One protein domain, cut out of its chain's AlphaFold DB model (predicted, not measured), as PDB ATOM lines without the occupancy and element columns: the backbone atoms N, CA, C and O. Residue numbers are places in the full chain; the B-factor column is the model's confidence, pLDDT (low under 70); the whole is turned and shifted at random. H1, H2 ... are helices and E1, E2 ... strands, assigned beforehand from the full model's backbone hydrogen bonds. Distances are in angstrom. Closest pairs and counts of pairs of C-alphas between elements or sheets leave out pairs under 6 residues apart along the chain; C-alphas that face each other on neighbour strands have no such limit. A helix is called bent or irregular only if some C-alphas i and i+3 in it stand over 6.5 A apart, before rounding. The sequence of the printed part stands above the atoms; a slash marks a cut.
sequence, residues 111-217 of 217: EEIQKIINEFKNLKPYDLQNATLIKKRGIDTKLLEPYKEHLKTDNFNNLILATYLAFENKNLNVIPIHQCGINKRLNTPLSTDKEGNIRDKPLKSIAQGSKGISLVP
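AT A GLANCE: This is residues 111 to 217 of the 217 residues of an uncharacterized protein of Helicobacter pylori Hp H-43 (UniProt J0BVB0). A twisted wall of four antiparallel strands has the helix H1 packed slantwise over one face, while two short helices, H2 and H3, gather near the E1 edge. The loop residues 169 to 174 stick out at one end of the length, and at the other end E2 and E3 bend and run on to their hairpin turn. The printed part has 107 residues with three named helices, then four named strands, H1 H2 H3 E1 E2 E3 E4; the sheet's order is E1 - E2 - E3 - E4. The class is mixed, helices and strands, and the whole is only just loose, close to compact, with a radius of gyration of the C-alphas of 16.0 A and spans of 52 by 35 by 24 A.

IN THESE COORDINATES: H1, residues 111 to 122, begins at C-alpha 111 (211.840, 331.953, 239.020) and is 16.3 A long. H2 is residues 132 to 136. H3, residues 141 to 150, is 13.8 A long and irregular: C-alphas 146 and 149 are 8.1 A apart. E1, residues 159 to 166, is 22.7 A long. E2, residues 177 to 192, is 36.3 A long, begins at C-alpha 177 (213.148, 348.977, 233.947) and bends by 74 degrees at residue 188. E3, residues 198 to 209, is 27.4 A long and bends by 71 degrees at residue 201. E4, residues 212 to 216, ends at C-alpha 216 (191.302, 345.143, 241.854).

HOW THE PARTS SIT: The strands form a meander, each the antiparallel neighbour of the one before, and each successive pair is a hairpin. N 161 and O 183 are 2.9 A apart between E1 and E2, N 184 and O 206 2.8 A between E2 and E3, and N 207 and O 214 2.8 A between E3 and E4. H1 is on the sheet at a height of 8.8 A, two layers with the helix on one face; it lies over E1 and E2 and runs slantwise to the strands, at 43 degrees to E1 on the local plane. The closest C-alphas of H1 and E2 are those of Ile 113 and Cys 180, 6.1 A apart. H2 only grazes the sheet; the C-alphas of Leu 133 and Asn 187, its closest to E2, are 5.5 A apart. H3 is not on the sheet and is close to H2 but not clearly touching it, with the closest C-alphas, of Ile 134 and Thr 141, 6.9 A apart. H1 and H3 are apart. Every O i to N i+4 pair is within hydrogen-bond range in H1 and H2; H3 has 1 of 6, and 5 of 7 O i to N i+3 pairs.

THE WHOLE: The two C-alphas farthest apart are those of Asn 173 and Gly 196, 52.8 A. The printed part has no cut, and no link is long. Residues 210 to 211 and residue 217, the chain's last, have pLDDT under 70; the mean of the printed part is 87.7.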
ATOM      1  N   GLU A 111     212.549 333.033 239.702       72.94
ATOM      2  CA  GLU A 111     211.840 331.953 239.020       72.94
ATOM      3  C   GLU A 111     210.348 332.231 238.786       72.94
ATOM      4  O   GLU A 111     209.849 331.962 237.694       72.94
ATOM      5  N   GLU A 112     209.607 332.762 239.767       76.00
ATOM      6  CA  GLU A 112     208.183 333.082 239.572       76.00
ATOM      7  C   GLU A 112     208.002 334.265 238.623       76.00
ATOM      8  O   GLU A 112     207.133 334.226 237.751       76.00
ATOM      9  N   ILE A 113     208.847 335.292 238.744       79.75
ATOM     10  CA  ILE A 113     208.839 336.423 237.816       79.75
ATOM     11  C   ILE A 113     209.202 335.943 236.406       79.75
ATOM     12  O   ILE A 113     208.501 336.295 235.459       79.75
ATOM     13  N   GLN A 114     210.211 335.080 236.248       84.75
ATOM     14  CA  GLN A 114     210.553 334.484 234.954       84.75
ATOM     15  C   GLN A 114     209.400 333.643 234.394       84.75
ATOM     16  O   GLN A 114     209.118 333.727 233.200       84.75
ATOM     17  N   LYS A 115     208.679 332.878 235.229       88.38
ATOM     18  CA  LYS A 115     207.467 332.156 234.806       88.38
ATOM     19  C   LYS A 115     206.405 333.118 234.276       88.38
ATOM     20  O   LYS A 115     205.890 332.877 233.190       88.38
ATOM     21  N   ILE A 116     206.136 334.219 234.978       89.00
ATOM     22  CA  ILE A 116     205.163 335.239 234.550       89.00
ATOM     23  C   ILE A 116     205.607 335.924 233.247       89.00
ATOM     24  O   ILE A 116     204.794 336.134 232.348       89.00
ATOM     25  N   ILE A 117     206.894 336.255 233.113       89.25
ATOM     26  CA  ILE A 117     207.460 336.833 231.886       89.25
ATOM     27  C   ILE A 117     207.289 335.858 230.715       89.25
ATOM     28  O   ILE A 117     206.864 336.261 229.632       89.25
ATOM     29  N   ASN A 118     207.602 334.579 230.921       91.56
ATOM     30  CA  ASN A 118     207.481 333.550 229.893       91.56
ATOM     31  C   ASN A 118     206.017 333.282 229.525       91.56
ATOM     32  O   ASN A 118     205.702 333.179 228.342       91.56
ATOM     33  N   GLU A 119     205.114 333.239 230.507       91.88
ATOM     34  CA  GLU A 119     203.669 333.161 230.279       91.88
ATOM     35  C   GLU A 119     203.207 334.326 229.400       91.88
ATOM     36  O   GLU A 119     202.618 334.097 228.347       91.88
ATOM     37  N   PHE A 120     203.556 335.562 229.769       93.88
ATOM     38  CA  PHE A 120     203.182 336.760 229.020       93.88
ATOM     39  C   PHE A 120     203.683 336.736 227.571       93.88
ATOM     40  O   PHE A 120     202.936 337.074 226.652       93.88
ATOM     41  N   LYS A 121     204.936 336.317 227.352       92.31
ATOM     42  CA  LYS A 121     205.522 336.187 226.008       92.31
ATOM     43  C   LYS A 121     204.759 335.189 225.135       92.31
ATOM     44  O   LYS A 121     204.608 335.439 223.943       92.31
ATOM     45  N   ASN A 122     204.261 334.107 225.732       94.25
ATOM     46  CA  ASN A 122     203.537 333.042 225.038       94.25
ATOM     47  C   ASN A 122     202.051 333.361 224.795       94.25
ATOM     48  O   ASN A 122     201.369 332.604 224.102       94.25
ATOM     49  N   LEU A 123     201.528 334.460 225.349       95.88
ATOM     50  CA  LEU A 123     200.153 334.883 225.095       95.88
ATOM     51  C   LEU A 123     199.971 335.378 223.658       95.88
ATOM     52  O   LEU A 123     200.858 335.976 223.039       95.88
ATOM     53  N   LYS A 124     198.752 335.185 223.152       95.44
ATOM     54  CA  LYS A 124     198.354 335.673 221.831       95.44
ATOM     55  C   LYS A 124     198.296 337.208 221.825       95.44
ATOM     56  O   LYS A 124     197.954 337.798 222.855       95.44
ATOM     57  N   PRO A 125     198.596 337.864 220.691       95.75
ATOM     58  CA  PRO A 125     198.352 339.295 220.526       95.75
ATOM     59  C   PRO A 125     196.886 339.648 220.786       95.75
ATOM     60  O   PRO A 125     195.984 338.875 220.456       95.75
ATOM     61  N   TYR A 126     196.651 340.809 221.387       95.69
ATOM     62  CA  TYR A 126     195.309 341.325 221.622       95.69
ATOM     63  C   TYR A 126     194.695 341.830 220.315       95.69
ATOM     64  O   TYR A 126     195.304 342.626 219.599       95.69
ATOM     65  N   ASP A 127     193.474 341.394 220.015       93.31
ATOM     66  CA  ASP A 127     192.756 341.824 218.819       93.31
ATOM     67  C   ASP A 127     192.173 343.230 219.018       93.31
ATOM     68  O   ASP A 127     191.103 343.416 219.607       93.31
ATOM     69  N   LEU A 128     192.883 344.235 218.500       92.88
ATOM     70  CA  LEU A 128     192.446 345.630 218.531       92.88
ATOM     71  C   LEU A 128     191.159 345.872 217.727       92.88
ATOM     72  O   LEU A 128     190.384 346.759 218.088       92.88
ATOM     73  N   GLN A 129     190.872 345.076 216.693       88.12
ATOM     74  CA  GLN A 129     189.641 345.219 215.912       88.12
ATOM     75  C   GLN A 129     188.421 344.795 216.730       88.12
ATOM     76  O   GLN A 129     187.386 345.462 216.670       88.12
ATOM     77  N   ASN A 130     188.554 343.761 217.563       88.38
ATOM     78  CA  ASN A 130     187.487 343.235 218.425       88.38
ATOM     79  C   ASN A 130     187.654 343.598 219.915       88.38
ATOM     80  O   ASN A 130     187.066 342.959 220.797       88.38
ATOM     81  N   ALA A 131     188.400 344.671 220.202       89.44
ATOM     82  CA  ALA A 131     188.734 345.148 221.543       89.44
ATOM     83  C   ALA A 131     187.532 345.718 222.323       89.44
ATOM     84  O   ALA A 131     187.398 346.926 222.530       89.44
ATOM     85  N   THR A 132     186.645 344.837 222.785       88.06
ATOM     86  CA  THR A 132     185.383 345.202 223.448       88.06
ATOM     87  C   THR A 132     185.607 346.105 224.664       88.06
ATOM     88  O   THR A 132     184.905 347.102 224.828       88.06
ATOM     89  N   LEU A 133     186.606 345.800 225.503       90.25
ATOM     90  CA  LEU A 133     186.935 346.606 226.682       90.25
ATOM     91  C   LEU A 133     187.376 348.033 226.323       90.25
ATOM     92  O   LEU A 133     186.953 348.984 226.978       90.25
ATOM     93  N   ILE A 134     188.233 348.173 225.310       92.06
ATOM     94  CA  ILE A 134     188.782 349.465 224.869       92.06
ATOM     95  C   ILE A 134     187.663 350.331 224.292       92.06
ATOM     96  O   ILE A 134     187.477 351.469 224.723       92.06
ATOM     97  N   LYS A 135     186.840 349.748 223.410       90.50
ATOM     98  CA  LYS A 135     185.694 350.430 222.798       90.50
ATOM     99  C   LYS A 135     184.665 350.881 223.836       90.50
ATOM    100  O   LYS A 135     184.224 352.023 223.794       90.50
ATOM    101  N   LYS A 136     184.338 350.036 224.826       90.00
ATOM    102  CA  LYS A 136     183.433 350.392 225.941       90.00
ATOM    103  C   LYS A 136     183.921 351.584 226.771       90.00
ATOM    104  O   LYS A 136     183.113 352.230 227.425       90.00
ATOM    105  N   ARG A 137     185.227 351.864 226.769       89.25
ATOM    106  CA  ARG A 137     185.833 353.005 227.473       89.25
ATOM    107  C   ARG A 137     185.945 354.262 226.609       89.25
ATOM    108  O   ARG A 137     186.505 355.245 227.077       89.25
ATOM    109  N   GLY A 138     185.442 354.233 225.373       91.56
ATOM    110  CA  GLY A 138     185.518 355.365 224.448       91.56
ATOM    111  C   GLY A 138     186.935 355.662 223.952       91.56
ATOM    112  O   GLY A 138     187.205 356.778 223.524       91.56
ATOM    113  N   ILE A 139     187.851 354.691 224.034       91.38
ATOM    114  CA  ILE A 139     189.235 354.853 223.578       91.38
ATOM    115  C   ILE A 139     189.314 354.432 222.108       91.38
ATOM    116  O   ILE A 139     188.904 353.321 221.760       91.38
ATOM    117  N   ASP A 140     189.866 355.298 221.254       92.69
ATOM    118  CA  ASP A 140     190.161 354.948 219.862       92.69
ATOM    119  C   ASP A 140     191.285 353.904 219.818       92.69
ATOM    120  O   ASP A 140     192.404 354.134 220.279       92.69
ATOM    121  N   THR A 141     190.986 352.742 219.239       92.94
ATOM    122  CA  THR A 141     191.931 351.629 219.106       92.94
ATOM    123  C   THR A 141     193.142 351.993 218.249       92.94
ATOM    124  O   THR A 141     194.204 351.411 218.449       92.94
ATOM    125  N   LYS A 142     193.037 352.983 217.349       93.06
ATOM    126  CA  LYS A 142     194.174 353.464 216.543       93.06
ATOM    127  C   LYS A 142     195.304 354.037 217.398       93.06
ATOM    128  O   LYS A 142     196.464 353.906 217.025       93.06
ATOM    129  N   LEU A 143     194.984 354.606 218.563       94.12
ATOM    130  CA  LEU A 143     195.982 355.120 219.510       94.12
ATOM    131  C   LEU A 143     196.851 354.006 220.111       94.12
ATOM    132  O   LEU A 143     197.925 354.274 220.643       94.12
ATOM    133  N   LEU A 144     196.384 352.759 220.039       93.94
ATOM    134  CA  LEU A 144     197.050 351.596 220.615       93.94
ATOM    135  C   LEU A 144     197.861 350.795 219.590       93.94
ATOM    136  O   LEU A 144     198.654 349.943 219.986       93.94
ATOM    137  N   GLU A 145     197.708 351.082 218.294       92.69
ATOM    138  CA  GLU A 145     198.403 350.380 217.211       92.69
ATOM    139  C   GLU A 145     199.939 350.392 217.357       92.69
ATOM    140  O   GLU A 145     200.544 349.330 217.182       92.69
ATOM    141  N   PRO A 146     200.595 351.503 217.772       95.69
ATOM    142  CA  PRO A 146     202.043 351.513 218.009       95.69
ATOM    143  C   PRO A 146     202.507 350.543 219.104       95.69
ATOM    144  O   PRO A 146     203.682 350.198 219.165       95.69
ATOM    145  N   TYR A 147     201.593 350.101 219.972       93.06
ATOM    146  CA  TYR A 147     201.888 349.273 221.141       93.06
ATOM    147  C   TYR A 147     201.373 347.839 221.011       93.06
ATOM    148  O   TYR A 147     201.460 347.087 221.979       93.06
ATOM    149  N   LYS A 148     200.842 347.435 219.849       91.31
ATOM    150  CA  LYS A 148     200.139 346.152 219.671       91.31
ATOM    151  C   LYS A 148     200.926 344.916 220.109       91.31
ATOM    152  O   LYS A 148     200.342 343.994 220.665       91.31
ATOM    153  N   GLU A 149     202.249 344.929 219.958       89.81
ATOM    154  CA  GLU A 149     203.125 343.826 220.381       89.81
ATOM    155  C   GLU A 149     203.151 343.625 221.908       89.81
ATOM    156  O   GLU A 149     203.421 342.526 222.404       89.81
ATOM    157  N   HIS A 150     202.816 344.676 222.662       91.81
ATOM    158  CA  HIS A 150     202.741 344.692 224.124       91.81
ATOM    159  C   HIS A 150     201.326 344.444 224.662       91.81
ATOM    160  O   HIS A 150     201.141 344.342 225.877       91.81
ATOM    161  N   LEU A 151     200.325 344.338 223.784       95.50
ATOM    162  CA  LEU A 151     198.945 344.045 224.149       95.50
ATOM    163  C   LEU A 151     198.694 342.558 223.920       95.50
ATOM    164  O   LEU A 151     198.770 342.070 222.792       95.50
ATOM    165  N   LYS A 152     198.396 341.823 224.990       96.69
ATOM    166  CA  LYS A 152     198.173 340.375 224.938       96.69
ATOM    167  C   LYS A 152     196.749 340.009 225.337       96.69
ATOM    168  O   LYS A 152     196.052 340.803 225.970       96.69
ATOM    169  N   THR A 153     196.326 338.799 224.983       95.81
ATOM    170  CA  THR A 153     195.016 338.253 225.347       95.81
ATOM    171  C   THR A 153     195.088 336.833 225.882       95.81
ATOM    172  O   THR A 153     195.955 336.047 225.497       95.81
ATOM    173  N   ASP A 154     194.119 336.487 226.728       92.56
ATOM    174  CA  ASP A 154     193.803 335.105 227.083       92.56
ATOM    175  C   ASP A 154     192.655 334.536 226.230       92.56
ATOM    176  O   ASP A 154     192.107 335.198 225.344       92.56
ATOM    177  N   ASN A 155     192.256 333.301 226.547       91.38
ATOM    178  CA  ASN A 155     191.145 332.594 225.900       91.38
ATOM    179  C   ASN A 155     189.762 333.232 226.148       91.38
ATOM    180  O   ASN A 155     188.792 332.839 225.509       91.38
ATOM    181  N   PHE A 156     189.657 334.204 227.056       90.25
ATOM    182  CA  PHE A 156     188.425 334.934 227.369       90.25
ATOM    183  C   PHE A 156     188.425 336.350 226.764       90.25
ATOM    184  O   PHE A 156     187.602 337.196 227.128       90.25
ATOM    185  N   ASN A 157     189.360 336.619 225.846       91.19
ATOM    186  CA  ASN A 157     189.560 337.904 225.181       91.19
ATOM    187  C   ASN A 157     189.906 339.069 226.139       91.19
ATOM    188  O   ASN A 157     189.678 340.239 225.820       91.19
ATOM    189  N   ASN A 158     190.383 338.781 227.354       94.12
ATOM    190  CA  ASN A 158     190.735 339.815 228.327       94.12
ATOM    191  C   ASN A 158     192.021 340.528 227.907       94.12
ATOM    192  O   ASN A 158     192.967 339.883 227.468       94.12
ATOM    193  N   LEU A 159     192.094 341.841 228.126       95.44
ATOM    194  CA  LEU A 159     193.320 342.595 227.868       95.44
ATOM    195  C   LEU A 159     194.358 342.298 228.956       95.44
ATOM    196  O   LEU A 159     194.100 342.537 230.138       95.44
ATOM    197  N   ILE A 160     195.540 341.834 228.560       95.81
ATOM    198  CA  ILE A 160     196.666 341.547 229.452       95.81
ATOM    199  C   ILE A 160     197.834 342.468 229.104       95.81
ATOM    200  O   ILE A 160     198.256 342.553 227.951       95.81
ATOM    201  N   LEU A 161     198.354 343.151 230.123       95.19
ATOM    202  CA  LEU A 161     199.467 344.094 230.027       95.19
ATOM    203  C   LEU A 161     200.602 343.657 230.948       95.19
ATOM    204  O   LEU A 161     200.345 343.227 232.071       95.19
ATOM    205  N   ALA A 162     201.848 343.819 230.516       93.38
ATOM    206  CA  ALA A 162     202.996 343.683 231.405       93.38
ATOM    207  C   ALA A 162     203.034 344.836 232.423       93.38
ATOM    208  O   ALA A 162     202.679 345.974 232.113       93.38
ATOM    209  N   THR A 163     203.478 344.545 233.645       89.88
ATOM    210  CA  THR A 163     203.774 345.560 234.664       89.88
ATOM    211  C   THR A 163     205.272 345.643 234.877       89.88
ATOM    212  O   THR A 163     205.942 344.610 234.933       89.88
ATOM    213  N   TYR A 164     205.779 346.858 235.041       87.12
ATOM    214  CA  TYR A 164     207.205 347.123 235.153       87.12
ATOM    215  C   TYR A 164     207.532 347.818 236.472       87.12
ATOM    216  O   TYR A 164     206.739 348.618 236.972       87.12
ATOM    217  N   LEU A 165     208.715 347.525 237.004       82.56
ATOM    218  CA  LEU A 165     209.332 348.266 238.095       82.56
ATOM    219  C   LEU A 165     210.588 348.954 237.574       82.56
ATOM    220  O   LEU A 165     211.406 348.342 236.887       82.56
ATOM    221  N   ALA A 166     210.712 350.228 237.926       81.31
ATOM    222  CA  ALA A 166     211.944 350.982 237.804       81.31
ATOM    223  C   ALA A 166     212.640 350.969 239.166       81.31
ATOM    224  O   ALA A 166     211.982 351.159 240.192       81.31
ATOM    225  N   PHE A 167     213.952 350.757 239.185       72.31
ATOM    226  CA  PHE A 167     214.743 350.893 240.403       72.31
ATOM    227  C   PHE A 167     215.939 351.797 240.164       72.31
ATOM    228  O   PHE A 167     216.580 351.751 239.119       72.31
ATOM    229  N   GLU A 168     216.255 352.630 241.146       74.31
ATOM    230  CA  GLU A 168     217.470 353.428 241.097       74.31
ATOM    231  C   GLU A 168     218.660 352.565 241.505       74.31
ATOM    232  O   GLU A 168     218.716 352.019 242.607       74.31
ATOM    233  N   ASN A 169     219.638 352.460 240.610       71.62
ATOM    234  CA  ASN A 169     220.932 351.888 240.925       71.62
ATOM    235  C   ASN A 169     221.973 353.001 240.840       71.62
ATOM    236  O   ASN A 169     222.296 353.458 239.750       71.62
ATOM    237  N   LYS A 170     222.521 353.408 241.989       76.81
ATOM    238  CA  LYS A 170     223.519 354.490 242.082       76.81
ATOM    239  C   LYS A 170     224.799 354.227 241.277       76.81
ATOM    240  O   LYS A 170     225.557 355.157 241.041       76.81
ATOM    241  N   ASN A 171     225.029 352.981 240.861       79.56
ATOM    242  CA  ASN A 171     226.177 352.585 240.048       79.56
ATOM    243  C   ASN A 171     225.880 352.599 238.537       79.56
ATOM    244  O   ASN A 171     226.784 352.357 237.742       79.56
ATOM    245  N   LEU A 172     224.628 352.829 238.130       74.69
ATOM    246  CA  LEU A 172     224.221 352.929 236.733       74.69
ATOM    247  C   LEU A 172     223.798 354.368 236.430       74.69
ATOM    248  O   LEU A 172     222.964 354.937 237.124       74.69
ATOM    249  N   ASN A 173     224.298 354.928 235.329       81.44
ATOM    250  CA  ASN A 173     223.844 356.230 234.815       81.44
ATOM    251  C   ASN A 173     222.486 356.144 234.084       81.44
ATOM    252  O   ASN A 173     222.112 357.048 233.343       81.44
ATOM    253  N   VAL A 174     221.763 355.035 234.249       81.56
ATOM    254  CA  VAL A 174     220.457 354.761 233.646       81.56
ATOM    255  C   VAL A 174     219.543 354.161 234.705       81.56
ATOM    256  O   VAL A 174     220.022 353.476 235.607       81.56
ATOM    257  N   ILE A 175     218.234 354.383 234.578       81.25
ATOM    258  CA  ILE A 175     217.216 353.743 235.419       81.25
ATOM    259  C   ILE A 175     216.810 352.431 234.737       81.25
ATOM    260  O   ILE A 175     216.147 352.481 233.697       81.25
ATOM    261  N   PRO A 176     217.194 351.255 235.265       79.69
ATOM    262  CA  PRO A 176     216.761 349.990 234.700       79.69
ATOM    263  C   PRO A 176     215.261 349.800 234.931       79.69
ATOM    264  O   PRO A 176     214.737 350.093 236.007       79.69
ATOM    265  N   ILE A 177     214.575 349.293 233.908       82.38
ATOM    266  CA  ILE A 177     213.148 348.977 233.947       82.38
ATOM    267  C   ILE A 177     213.002 347.487 233.667       82.38
ATOM    268  O   ILE A 177     213.398 347.006 232.606       82.38
ATOM    269  N   HIS A 178     212.416 346.756 234.611       82.62
ATOM    270  CA  HIS A 178     212.246 345.310 234.509       82.62
ATOM    271  C   HIS A 178     210.773 344.939 234.604       82.62
ATOM    272  O   HIS A 178     210.028 345.489 235.417       82.62
ATOM    273  N   GLN A 179     210.342 343.992 233.769       86.19
ATOM    274  CA  GLN A 179     209.012 343.412 233.905       86.19
ATOM    275  C   GLN A 179     208.949 342.639 235.224       86.19
ATOM    276  O   GLN A 179     209.762 341.755 235.472       86.19
ATOM    277  N   CYS A 180     207.966 342.961 236.055       84.88
ATOM    278  CA  CYS A 180     207.795 342.386 237.388       84.88
ATOM    279  C   CYS A 180     206.461 341.645 237.554       84.88
ATOM    280  O   CYS A 180     206.135 341.195 238.654       84.88
ATOM    281  N   GLY A 181     205.650 341.590 236.494       90.19
ATOM    282  CA  GLY A 181     204.324 340.993 236.540       90.19
ATOM    283  C   GLY A 181     203.468 341.270 235.308       90.19
ATOM    284  O   GLY A 181     203.957 341.732 234.270       90.19
ATOM    285  N   ILE A 182     202.178 340.986 235.454       93.62
ATOM    286  CA  ILE A 182     201.118 341.221 234.480       93.62
ATOM    287  C   ILE A 182     199.853 341.763 235.161       93.62
ATOM    288  O   ILE A 182     199.559 341.485 236.325       93.62
ATOM    289  N   ASN A 183     199.066 342.521 234.408       93.88
ATOM    290  CA  ASN A 183     197.742 342.984 234.787       93.88
ATOM    291  C   ASN A 183     196.722 342.520 233.748       93.88
ATOM    292  O   ASN A 183     196.786 342.900 232.581       93.88
ATOM    293  N   LYS A 184     195.760 341.719 234.198       94.75
ATOM    294  CA  LYS A 184     194.638 341.229 233.409       94.75
ATOM    295  C   LYS A 184     193.415 342.099 233.670       94.75
ATOM    296  O   LYS A 184     192.862 342.093 234.771       94.75
ATOM    297  N   ARG A 185     192.965 342.827 232.653       94.69
ATOM    298  CA  ARG A 185     191.722 343.602 232.658       94.69
ATOM    299  C   ARG A 185     190.583 342.747 232.120       94.69
ATOM    300  O   ARG A 185     190.628 342.293 230.981       94.69
ATOM    301  N   LEU A 186     189.563 342.542 232.945       92.94
ATOM    302  CA  LEU A 186     188.449 341.664 232.618       92.94
ATOM    303  C   LEU A 186     187.453 342.372 231.695       92.94
ATOM    304  O   LEU A 186     187.008 343.481 231.993       92.94
ATOM    305  N   ASN A 187     187.067 341.715 230.600       90.88
ATOM    306  CA  ASN A 187     185.953 342.161 229.753       90.88
ATOM    307  C   ASN A 187     184.625 342.137 230.515       90.88
ATOM    308  O   ASN A 187     183.796 343.036 230.357       90.88
ATOM    309  N   THR A 188     184.452 341.100 231.334       90.12
ATOM    310  CA  THR A 188     183.289 340.883 232.190       90.12
ATOM    311  C   THR A 188     183.761 340.918 233.640       90.12
ATOM    312  O   THR A 188     184.462 339.997 234.069       90.12
ATOM    313  N   PRO A 189     183.437 341.981 234.395       90.44
ATOM    314  CA  PRO A 189     183.768 342.052 235.811       90.44
ATOM    315  C   PRO A 189     183.150 340.894 236.602       90.44
ATOM    316  O   PRO A 189     182.028 340.475 236.322       90.44
ATOM    317  N   LEU A 190     183.855 340.406 237.622       91.12
ATOM    318  CA  LEU A 190     183.343 339.360 238.510       91.12
ATOM    319  C   LEU A 190     182.482 339.998 239.601       91.12
ATOM    320  O   LEU A 190     183.009 340.498 240.601       91.12
ATOM    321  N   SER A 191     181.168 339.988 239.390       92.25
ATOM    322  CA  SER A 191     180.159 340.548 240.293       92.25
ATOM    323  C   SER A 191     179.761 339.620 241.436       92.25
ATOM    324  O   SER A 191     179.171 340.101 242.394       92.25
ATOM    325  N   THR A 192     180.098 338.334 241.374       91.69
ATOM    326  CA  THR A 192     179.823 337.370 242.444       91.69
ATOM    327  C   THR A 192     181.111 336.776 243.007       91.69
ATOM    328  O   THR A 192     182.162 336.771 242.352       91.69
ATOM    329  N   ASP A 193     181.058 336.318 244.254       85.12
ATOM    330  CA  ASP A 193     182.107 335.488 244.841       85.12
ATOM    331  C   ASP A 193     181.958 334.005 244.440       85.12
ATOM    332  O   ASP A 193     181.171 333.653 243.559       85.12
ATOM    333  N   LYS A 194     182.773 333.132 245.047       84.19
ATOM    334  CA  LYS A 194     182.755 331.688 244.763       84.19
ATOM    335  C   LYS A 194     181.509 330.975 245.300       84.19
ATOM    336  O   LYS A 194     181.203 329.892 244.817       84.19
ATOM    337  N   GLU A 195     180.841 331.554 246.289       89.88
ATOM    338  CA  GLU A 195     179.644 331.012 246.943       89.88
ATOM    339  C   GLU A 195     178.359 331.524 246.270       89.88
ATOM    340  O   GLU A 195     177.269 331.049 246.567       89.88
ATOM    341  N   GLY A 196     178.492 332.453 245.316       89.12
ATOM    342  CA  GLY A 196     177.389 333.038 244.560       89.12
ATOM    343  C   GLY A 196     176.869 334.349 245.145       89.12
ATOM    344  O   GLY A 196     175.947 334.933 244.574       89.12
ATOM    345  N   ASN A 197     177.463 334.860 246.229       90.81
ATOM    346  CA  ASN A 197     177.037 336.124 246.821       90.81
ATOM    347  C   ASN A 197     177.433 337.296 245.916       90.81
ATOM    348  O   ASN A 197     178.529 337.324 245.345       90.81
ATOM    349  N   ILE A 198     176.548 338.289 245.809       92.25
ATOM    350  CA  ILE A 198     176.798 339.516 245.048       92.25
ATOM    351  C   ILE A 198     177.841 340.362 245.784       92.25
ATOM    352  O   ILE A 198     177.762 340.571 246.991       92.25
ATOM    353  N   ARG A 199     178.819 340.879 245.041       85.56
ATOM    354  CA  ARG A 199     179.825 341.817 245.537       85.56
ATOM    355  C   ARG A 199     179.338 343.250 245.399       85.56
ATOM    356  O   ARG A 199     178.990 343.667 244.297       85.56
ATOM    357  N   ASP A 200     179.504 344.039 246.457       86.62
ATOM    358  CA  ASP A 200     179.284 345.493 246.420       86.62
ATOM    359  C   ASP A 200     180.150 346.191 245.358       86.62
ATOM    360  O   ASP A 200     179.754 347.189 244.756       86.62
ATOM    361  N   LYS A 201     181.357 345.660 245.116       87.62
ATOM    362  CA  LYS A 201     182.289 346.140 244.088       87.62
ATOM    363  C   LYS A 201     182.756 344.974 243.207       87.62
ATOM    364  O   LYS A 201     183.561 344.158 243.665       87.62
ATOM    365  N   PRO A 202     182.284 344.880 241.950       89.38
ATOM    366  CA  PRO A 202     182.725 343.847 241.019       89.38
ATOM    367  C   PRO A 202     184.230 343.916 240.754       89.38
ATOM    368  O   PRO A 202     184.766 345.000 240.542       89.38
ATOM    369  N   LEU A 203     184.913 342.771 240.689       90.12
ATOM    370  CA  LEU A 203     186.337 342.751 240.343       90.12
ATOM    371  C   LEU A 203     186.525 343.003 238.852       90.12
ATOM    372  O   LEU A 203     186.012 342.247 238.029       90.12
ATOM    373  N   LYS A 204     187.292 344.034 238.501       91.88
ATOM    374  CA  LYS A 204     187.526 344.442 237.106       91.88
ATOM    375  C   LYS A 204     188.897 344.036 236.595       91.88
ATOM    376  O   LYS A 204     189.123 344.021 235.384       91.88
ATOM    377  N   SER A 205     189.833 343.741 237.491       92.19
ATOM    378  CA  SER A 205     191.159 343.286 237.093       92.19
ATOM    379  C   SER A 205     191.850 342.414 238.127       92.19
ATOM    380  O   SER A 205     191.565 342.480 239.322       92.19
ATOM    381  N   ILE A 206     192.774 341.602 237.628       91.19
ATOM    382  CA  ILE A 206     193.625 340.704 238.400       91.19
ATOM    383  C   ILE A 206     195.067 341.082 238.068       91.19
ATOM    384  O   ILE A 206     195.456 341.075 236.901       91.19
ATOM    385  N   ALA A 207     195.845 341.457 239.076       89.62
ATOM    386  CA  ALA A 207     197.272 341.711 238.942       89.62
ATOM    387  C   ALA A 207     198.049 340.531 239.524       89.62
ATOM    388  O   ALA A 207     197.669 339.996 240.564       89.62
ATOM    389  N   GLN A 208     199.137 340.143 238.872       88.38
ATOM    390  CA  GLN A 208     200.040 339.096 239.338       88.38
ATOM    391  C   GLN A 208     201.474 339.572 239.138       88.38
ATOM    392  O   GLN A 208     201.825 340.020 238.052       88.38
ATOM    393  N   GLY A 209     202.308 339.484 240.169       83.00
ATOM    394  CA  GLY A 209     203.710 339.882 240.078       83.00
ATOM    395  C   GLY A 209     204.519 339.441 241.288       83.00
ATOM    396  O   GLY A 209     204.081 338.578 242.046       83.00
ATOM    397  N   SER A 210     205.665 340.084 241.508       68.06
ATOM    398  CA  SER A 210     206.576 339.798 242.634       68.06
ATOM    399  C   SER A 210     205.924 339.876 244.022       68.06
ATOM    400  O   SER A 210     206.370 339.228 244.962       68.06
ATOM    401  N   LYS A 211     204.837 340.646 244.161       66.50
ATOM    402  CA  LYS A 211     204.047 340.772 245.399       66.50
ATOM    403  C   LYS A 211     202.895 339.758 245.498       66.50
ATOM    404  O   LYS A 211     202.048 339.882 246.381       66.50
ATOM    405  N   GLY A 212     202.847 338.773 244.602       70.56
ATOM    406  CA  GLY A 212     201.776 337.788 244.489       70.56
ATOM    407  C   GLY A 212     200.596 338.271 243.642       70.56
ATOM    408  O   GLY A 212     200.737 339.131 242.769       70.56
ATOM    409  N   ILE A 213     199.421 337.687 243.891       78.75
ATOM    410  CA  ILE A 213     198.177 338.008 243.180       78.75
ATOM    411  C   ILE A 213     197.403 339.071 243.962       78.75
ATOM    412  O   ILE A 213     197.173 338.931 245.162       78.75
ATOM    413  N   SER A 214     196.964 340.119 243.274       76.12
ATOM    414  CA  SER A 214     196.114 341.181 243.812       76.12
ATOM    415  C   SER A 214     194.841 341.319 242.981       76.12
ATOM    416  O   SER A 214     194.874 341.300 241.749       76.12
ATOM    417  N   LEU A 215     193.708 341.476 243.660       79.25
ATOM    418  CA  LEU A 215     192.397 341.663 243.042       79.25
ATOM    419  C   LEU A 215     192.026 343.144 243.097       79.25
ATOM    420  O   LEU A 215     192.111 343.758 244.160       79.25
ATOM    421  N   VAL A 216     191.619 343.714 241.964       73.56
ATOM    422  CA  VAL A 216     191.302 345.143 241.854       73.56
ATOM    423  C   VAL A 216     189.826 345.315 241.444       73.56
ATOM    424  O   VAL A 216     189.458 344.871 240.346       73.56
ATOM    425  N   PRO A 217     188.983 345.903 242.320       60.25
ATOM    426  CA  PRO A 217     187.582 346.243 242.033       60.25
ATOM    427  C   PRO A 217     187.388 347.386 241.014       60.25
ATOM    428  O   PRO A 217     188.388 347.962 240.536       60.25
TER     429      PRO A 217